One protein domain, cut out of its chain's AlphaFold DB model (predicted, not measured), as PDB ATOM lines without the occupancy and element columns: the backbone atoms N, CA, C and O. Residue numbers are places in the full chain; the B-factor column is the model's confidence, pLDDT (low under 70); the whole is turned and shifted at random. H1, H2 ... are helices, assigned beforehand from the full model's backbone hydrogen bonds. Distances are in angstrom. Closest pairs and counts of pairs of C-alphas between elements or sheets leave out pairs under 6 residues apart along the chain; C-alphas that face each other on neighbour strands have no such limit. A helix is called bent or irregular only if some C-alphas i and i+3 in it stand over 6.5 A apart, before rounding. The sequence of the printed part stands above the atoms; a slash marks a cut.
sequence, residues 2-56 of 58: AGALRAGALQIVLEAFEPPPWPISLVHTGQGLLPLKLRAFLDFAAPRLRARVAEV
ATOM      1  N   ALA A   2     173.760  84.580 169.681       57.50
ATOM      2  CA  ALA A   2     174.973  84.680 170.516       57.50
ATOM      3  C   ALA A   2     175.585  83.340 170.987       57.50
ATOM      4  O   ALA A   2     176.802  83.198 171.052       57.50
ATOM      5  N   GLY A   3     174.762  82.327 171.287       61.12
ATOM      6  CA  GLY A   3     175.262  81.011 171.706       61.12
ATOM      7  C   GLY A   3     176.045  80.264 170.618       61.12
ATOM      8  O   GLY A   3     177.008  79.575 170.931       61.12
ATOM      9  N   ALA A   4     175.673  80.438 169.350       59.62
ATOM     10  CA  ALA A   4     176.301  79.733 168.236       59.62
ATOM     11  C   ALA A   4     177.559  80.453 167.718       59.62
ATOM     12  O   ALA A   4     178.509  79.787 167.321       59.62
ATOM     13  N   LEU A   5     177.611  81.789 167.826       60.44
ATOM     14  CA  LEU A   5     178.840  82.569 167.635       60.44
ATOM     15  C   LEU A   5     179.914  82.193 168.662       60.44
ATOM     16  O   LEU A   5     181.043  81.883 168.298       60.44
ATOM     17  N   ARG A   6     179.553  82.123 169.954       60.28
ATOM     18  CA  ARG A   6     180.503  81.719 171.008       60.28
ATOM     19  C   ARG A   6     180.951  80.262 170.910       60.28
ATOM     20  O   ARG A   6     182.026  79.934 171.395       60.28
ATOM     21  N   ALA A   7     180.145  79.404 170.287       72.94
ATOM     22  CA  ALA A   7     180.508  78.022 169.988       72.94
ATOM     23  C   ALA A   7     181.388  77.883 168.727       72.94
ATOM     24  O   ALA A   7     181.704  76.761 168.342       72.94
ATOM     25  N   GLY A   8     181.747  78.989 168.058       67.69
ATOM     26  CA  GLY A   8     182.514  78.978 166.807       67.69
ATOM     27  C   GLY A   8     181.745  78.408 165.610       67.69
ATOM     28  O   GLY A   8     182.325  78.193 164.552       67.69
ATOM     29  N   ALA A   9     180.443  78.158 165.764       69.88
ATOM     30  CA  ALA A   9     179.584  77.598 164.723       69.88
ATOM     31  C   ALA A   9     179.048  78.668 163.753       69.88
ATOM     32  O   ALA A   9     178.423  78.330 162.750       69.88
ATOM     33  N   LEU A  10     179.262  79.950 164.059       67.38
ATOM     34  CA  LEU A  10     178.843  81.099 163.260       67.38
ATOM     35  C   LEU A  10     179.947  82.162 163.274       67.38
ATOM     36  O   LEU A  10     180.457  82.510 164.336       67.38
ATOM     37  N   GLN A  11     180.282  82.679 162.092       68.12
ATOM     38  CA  GLN A  11     181.269  83.735 161.885       68.12
ATOM     39  C   GLN A  11     180.613  84.894 161.130       68.12
ATOM     40  O   GLN A  11     179.929  84.677 160.128       68.12
ATOM     41  N   ILE A  12     180.830  86.118 161.604       70.19
ATOM     42  CA  ILE A  12     180.354  87.333 160.937       70.19
ATOM     43  C   ILE A  12     181.325  87.672 159.813       70.19
ATOM     44  O   ILE A  12     182.532  87.756 160.017       70.19
ATOM     45  N   VAL A  13     180.791  87.826 158.606       75.38
ATOM     46  CA  VAL A  13     181.572  88.049 157.378       75.38
ATOM     47  C   VAL A  13     181.437  89.476 156.829       75.38
ATOM     48  O   VAL A  13     182.122  89.816 155.871       75.38
ATOM     49  N   LEU A  14     180.591  90.324 157.436       73.62
ATOM     50  CA  LEU A  14     180.283  91.693 156.982       73.62
ATOM     51  C   LEU A  14     180.112  92.690 158.147       73.62
ATOM     52  O   LEU A  14     179.214  93.525 158.126       73.62
ATOM     53  N   GLU A  15     180.989  92.628 159.148       67.75
ATOM     54  CA  GLU A  15     180.958  93.510 160.333       67.75
ATOM     55  C   GLU A  15     180.975  95.008 159.955       67.75
ATOM     56  O   GLU A  15     180.274  95.827 160.538       67.75
ATOM     57  N   ALA A  16     181.687  95.371 158.881       67.75
ATOM     58  CA  ALA A  16     181.760  96.748 158.380       67.75
ATOM     59  C   ALA A  16     180.458  97.280 157.739       67.75
ATOM     60  O   ALA A  16     180.365  98.475 157.460       67.75
ATOM     61  N   PHE A  17     179.478  96.412 157.472       67.81
ATOM     62  CA  PHE A  17     178.173  96.773 156.904       67.81
ATOM     63  C   PHE A  17     177.025  96.532 157.887       67.81
ATOM     64  O   PHE A  17     175.857  96.598 157.492       67.81
ATOM     65  N   GLU A  18     177.330  96.244 159.154       70.00
ATOM     66  CA  GLU A  18     176.288  96.058 160.148       70.00
ATOM     67  C   GLU A  18     175.591  97.401 160.440       70.00
ATOM     68  O   GLU A  18     176.253  98.421 160.670       70.00
ATOM     69  N   PRO A  19     174.248  97.452 160.386       67.38
ATOM     70  CA  PRO A  19     173.522  98.649 160.763       67.38
ATOM     71  C   PRO A  19     173.766  98.971 162.244       67.38
ATOM     72  O   PRO A  19     173.932  98.063 163.058       67.38
ATOM     73  N   PRO A  20     173.738 100.260 162.624       68.12
ATOM     74  CA  PRO A  20     173.897 100.646 164.017       68.12
ATOM     75  C   PRO A  20     172.861  99.932 164.899       68.12
ATOM     76  O   PRO A  20     171.729  99.699 164.455       68.12
ATOM     77  N   PRO A  21     173.220  99.601 166.154       69.69
ATOM     78  CA  PRO A  21     172.358  98.843 167.048       69.69
ATOM     79  C   PRO A  21     170.995  99.519 167.195       69.69
ATOM     80  O   PRO A  21     170.892 100.726 167.433       69.69
ATOM     81  N   TRP A  22     169.938  98.723 167.051       70.25
ATOM     82  CA  TRP A  22     168.569  99.220 167.073       70.25
ATOM     83  C   TRP A  22     168.235  99.817 168.446       70.25
ATOM     84  O   TRP A  22     168.557  99.213 169.475       70.25
ATOM     85  N   PRO A  23     167.565 100.981 168.500       73.38
ATOM     86  CA  PRO A  23     167.184 101.584 169.766       73.38
ATOM     87  C   PRO A  23     166.162 100.693 170.481       73.38
ATOM     88  O   PRO A  23     165.068 100.446 169.975       73.38
ATOM     89  N   ILE A  24     166.511 100.218 171.679       77.25
ATOM     90  CA  ILE A  24     165.614  99.425 172.527       77.25
ATOM     91  C   ILE A  24     164.955 100.338 173.553       77.25
ATOM     92  O   ILE A  24     165.626 100.945 174.389       77.25
ATOM     93  N   SER A  25     163.626 100.380 173.513       76.88
ATOM     94  CA  SER A  25     162.802 101.177 174.419       76.88
ATOM     95  C   SER A  25     162.097 100.282 175.434       76.88
ATOM     96  O   SER A  25     161.411  99.330 175.068       76.88
ATOM     97  N   LEU A  26     162.224 100.612 176.720       75.19
ATOM     98  CA  LEU A  26     161.431 100.004 177.788       75.19
ATOM     99  C   LEU A  26     160.134 100.801 177.947       75.19
ATOM    100  O   LEU A  26     160.145 101.906 178.485       75.19
ATOM    101  N   VAL A  27     159.020 100.251 177.465       80.81
ATOM    102  CA  VAL A  27     157.703 100.898 177.548       80.81
ATOM    103  C   VAL A  27     156.961 100.384 178.779       80.81
ATOM    104  O   VAL A  27     156.839  99.177 178.978       80.81
ATOM    105  N   HIS A  28     156.446 101.296 179.602       76.81
ATOM    106  CA  HIS A  28     155.584 100.968 180.736       76.81
ATOM    107  C   HIS A  28     154.296 101.799 180.689       76.81
ATOM    108  O   HIS A  28     154.291 102.962 180.285       76.81
ATOM    109  N   THR A  29     153.188 101.225 181.149       65.94
ATOM    110  CA  THR A  29     151.886 101.900 181.221       65.94
ATOM    111  C   THR A  29     151.812 102.731 182.504       65.94
ATOM    112  O   THR A  29     151.375 102.240 183.542       65.94
ATOM    113  N   GLY A  30     152.311 103.969 182.480       65.00
ATOM    114  CA  GLY A  30     152.312 104.841 183.660       65.00
ATOM    115  C   GLY A  30     151.847 106.256 183.344       65.00
ATOM    116  O   GLY A  30     152.673 107.139 183.162       65.00
ATOM    117  N   GLN A  31     150.534 106.486 183.308       58.28
ATOM    118  CA  GLN A  31     149.947 107.832 183.369       58.28
ATOM    119  C   GLN A  31     149.881 108.294 184.845       58.28
ATOM    120  O   GLN A  31     148.802 108.537 185.374       58.28
ATOM    121  N   GLY A  32     151.014 108.314 185.562       69.00
ATOM    122  CA  GLY A  32     151.045 108.674 186.989       69.00
ATOM    123  C   GLY A  32     152.332 108.301 187.734       69.00
ATOM    124  O   GLY A  32     153.305 107.852 187.127       69.00
ATOM    125  N   LEU A  33     152.328 108.493 189.062       62.12
ATOM    126  CA  LEU A  33     153.447 108.166 189.957       62.12
ATOM    127  C   LEU A  33     153.882 106.707 189.783       62.12
ATOM    128  O   LEU A  33     153.105 105.779 190.011       62.12
ATOM    129  N   LEU A  34     155.141 106.516 189.389       71.19
ATOM    130  CA  LEU A  34     155.722 105.197 189.186       71.19
ATOM    131  C   LEU A  34     155.742 104.430 190.520       71.19
ATOM    132  O   LEU A  34     156.372 104.901 191.473       71.19
ATOM    133  N   PRO A  35     155.132 103.236 190.612       79.81
ATOM    134  CA  PRO A  35     155.284 102.403 191.795       79.81
ATOM    135  C   PRO A  35     156.770 102.110 192.041       79.81
ATOM    136  O   PRO A  35     157.477 101.682 191.125       79.81
ATOM    137  N   LEU A  36     157.245 102.291 193.278       79.25
ATOM    138  CA  LEU A  36     158.652 102.094 193.674       79.25
ATOM    139  C   LEU A  36     159.229 100.747 193.209       79.25
ATOM    140  O   LEU A  36     160.377 100.676 192.784       79.25
ATOM    141  N   LYS A  37     158.414  99.686 193.212       79.00
ATOM    142  CA  LYS A  37     158.805  98.353 192.731       79.00
ATOM    143  C   LYS A  37     159.110  98.326 191.228       79.00
ATOM    144  O   LYS A  37     160.052  97.661 190.811       79.00
ATOM    145  N   LEU A  38     158.333  99.054 190.423       81.56
ATOM    146  CA  LEU A  38     158.552  99.155 188.979       81.56
ATOM    147  C   LEU A  38     159.773 100.028 188.683       81.56
ATOM    148  O   LEU A  38     160.577  99.671 187.828       81.56
ATOM    149  N   ARG A  39     159.969 101.108 189.449       80.50
ATOM    150  CA  ARG A  39     161.175 101.938 189.347       80.50
ATOM    151  C   ARG A  39     162.434 101.132 189.664       80.50
ATOM    152  O   ARG A  39     163.343 101.098 188.846       80.50
ATOM    153  N   ALA A  40     162.433 100.412 190.784       83.75
ATOM    154  CA  ALA A  40     163.539  99.545 191.181       83.75
ATOM    155  C   ALA A  40     163.819  98.444 190.144       83.75
ATOM    156  O   ALA A  40     164.977  98.138 189.867       83.75
ATOM    157  N   PHE A  41     162.777  97.872 189.530       84.31
ATOM    158  CA  PHE A  41     162.945  96.907 188.446       84.31
ATOM    159  C   PHE A  41     163.586  97.538 187.206       84.31
ATOM    160  O   PHE A  41     164.525  96.966 186.660       84.31
ATOM    161  N   LEU A  42     163.122  98.714 186.774       83.31
ATOM    162  CA  LEU A  42     163.708  99.418 185.634       83.31
ATOM    163  C   LEU A  42     165.157  99.826 185.913       83.31
ATOM    164  O   LEU A  42     166.010  99.596 185.064       83.31
ATOM    165  N   ASP A  43     165.463 100.336 187.106       83.19
ATOM    166  CA  ASP A  43     166.830 100.699 187.499       83.19
ATOM    167  C   ASP A  43     167.750  99.461 187.570       83.19
ATOM    168  O   ASP A  43     168.934  99.540 187.244       83.19
ATOM    169  N   PHE A  44     167.218  98.289 187.928       83.44
ATOM    170  CA  PHE A  44     167.965  97.028 187.919       83.44
ATOM    171  C   PHE A  44     168.168  96.459 186.506       83.44
ATOM    172  O   PHE A  44     169.256  95.958 186.182       83.44
ATOM    173  N   ALA A  45     167.113  96.485 185.689       83.19
ATOM    174  CA  ALA A  45     167.043  95.808 184.403       83.19
ATOM    175  C   ALA A  45     167.640  96.644 183.268       83.19
ATOM    176  O   ALA A  45     168.345  96.086 182.433       83.19
ATOM    177  N   ALA A  46     167.428  97.962 183.248       81.31
ATOM    178  CA  ALA A  46     167.917  98.848 182.191       81.31
ATOM    179  C   ALA A  46     169.439  98.762 181.954       81.31
ATOM    180  O   ALA A  46     169.830  98.546 180.804       81.31
ATOM    181  N   PRO A  47     170.324  98.853 182.970       81.75
ATOM    182  CA  PRO A  47     171.766  98.755 182.733       81.75
ATOM    183  C   PRO A  47     172.191  97.350 182.283       81.75
ATOM    184  O   PRO A  47     173.053  97.214 181.418       81.75
ATOM    185  N   ARG A  48     171.560  96.295 182.817       80.88
ATOM    186  CA  ARG A  48     171.846  94.899 182.440       80.88
ATOM    187  C   ARG A  48     171.398  94.584 181.021       80.88
ATOM    188  O   ARG A  48     172.128  93.925 180.288       80.88
ATOM    189  N   LEU A  49     170.219  95.062 180.635       79.44
ATOM    190  CA  LEU A  49     169.691  94.900 179.290       79.44
ATOM    191  C   LEU A  49     170.557  95.666 178.294       79.44
ATOM    192  O   LEU A  49     170.929  95.101 177.276       79.44
ATOM    193  N   ARG A  50     170.975  96.894 178.625       77.00
ATOM    194  CA  ARG A  50     171.903  97.667 177.792       77.00
ATOM    195  C   ARG A  50     173.235  96.943 177.586       77.00
ATOM    196  O   ARG A  50     173.692  96.859 176.455       77.00
ATOM    197  N   ALA A  51     173.818  96.384 178.648       78.50
ATOM    198  CA  ALA A  51     175.060  95.617 178.554       78.50
ATOM    199  C   ALA A  51     174.897  94.342 177.709       78.50
ATOM    200  O   ALA A  51     175.717  94.066 176.843       78.50
ATOM    201  N   ARG A  52     173.808  93.590 177.908       75.25
ATOM    202  CA  ARG A  52     173.541  92.354 177.153       75.25
ATOM    203  C   ARG A  52     173.182  92.596 175.698       75.25
ATOM    204  O   ARG A  52     173.515  91.777 174.859       75.25
ATOM    205  N   VAL A  53     172.500  93.692 175.400       70.94
ATOM    206  CA  VAL A  53     172.191  94.075 174.022       70.94
ATOM    207  C   VAL A  53     173.469  94.507 173.322       70.94
ATOM    208  O   VAL A  53     173.722  94.025 172.230       70.94
ATOM    209  N   ALA A  54     174.319  95.303 173.975       66.50
ATOM    210  CA  ALA A  54     175.637  95.634 173.437       66.50
ATOM    211  C   ALA A  54     176.515  94.387 173.198       66.50
ATOM    212  O   ALA A  54     177.274  94.364 172.242       66.50
ATOM    213  N   GLU A  55     176.386  93.336 174.019       63.62
ATOM    214  CA  GLU A  55     177.052  92.039 173.790       63.62
ATOM    215  C   GLU A  55     176.465  91.224 172.620       63.62
ATOM    216  O   GLU A  55     177.108  90.286 172.156       63.62
ATOM    217  N   VAL A  56     175.227  91.504 172.197       61.47
ATOM    218  CA  VAL A  56     174.492  90.725 171.181       61.47
ATOM    219  C   VAL A  56     174.411  91.451 169.835       61.47
ATOM    220  O   VAL A  56     174.144  90.798 168.834       61.47
TER     221      VAL A  56
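This is residues 2 to 56 of the 58 residues of the protein "LysR family transcriptional regulator" of Cupriavidus campinensis (UniProt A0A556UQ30). One long, bent helix, H2, makes one side of a stretched, loosely formed loop of chain, and the unnamed residues 7 to 35 make most of the rest, running the length of the helix to reach its first residue. The short helix H1 sits near the far end of H2, where the loop nearly closes, while residues 11 to 20 and 31 to 37 stand free. The printed part has 55 residues with two named helices, H1 then H2, and no named strand; the class is all helix, though under half of the residues, 26, are in named elements. The whole is extended, with a radius of gyration of the C-alphas of 16.4 A, and a rod in outline, spanning 47 by 23 by 14 A.

By its hydrogen bonds H2, residues 36 to 56, was assigned as one helix, but it is bent: C-alphas 44 and 47 are 6.7 A apart. Its arms H2a, residues 36 to 44, and H2b, residues 47 to 56, stand at a steep tilt of 36 degrees, only just steep. H1, residues 2 to 6, is close to H2b but not clearly touching; their closest C-alphas, those of Ala 2 and Val 56, are 6.1 A apart. H1 and H2a are apart. In H1, H2a and H2b every O i to N i+4 pair is within hydrogen-bond range.

H2a begins at C-alpha 36 (158.652, 102.094, 193.674) and measures 12.1 A from first to last C-alpha. H2b measures 14.3 A and ends at C-alpha 56 (174.492, 90.725, 171.181). H1, 6.3 A long, begins at C-alpha 2 (174.973, 84.680, 170.516).

The two C-alphas farthest apart, those of Gly 8 and Gly 32, are 47.7 A apart. The printed part has no cut, and H1 to H2 is a long link of 29 residues. The mean pLDDT of the printed part is 72.4; 23 residues are under 70, among them residues 2 to 6, 29 to 33 and 54 to 56.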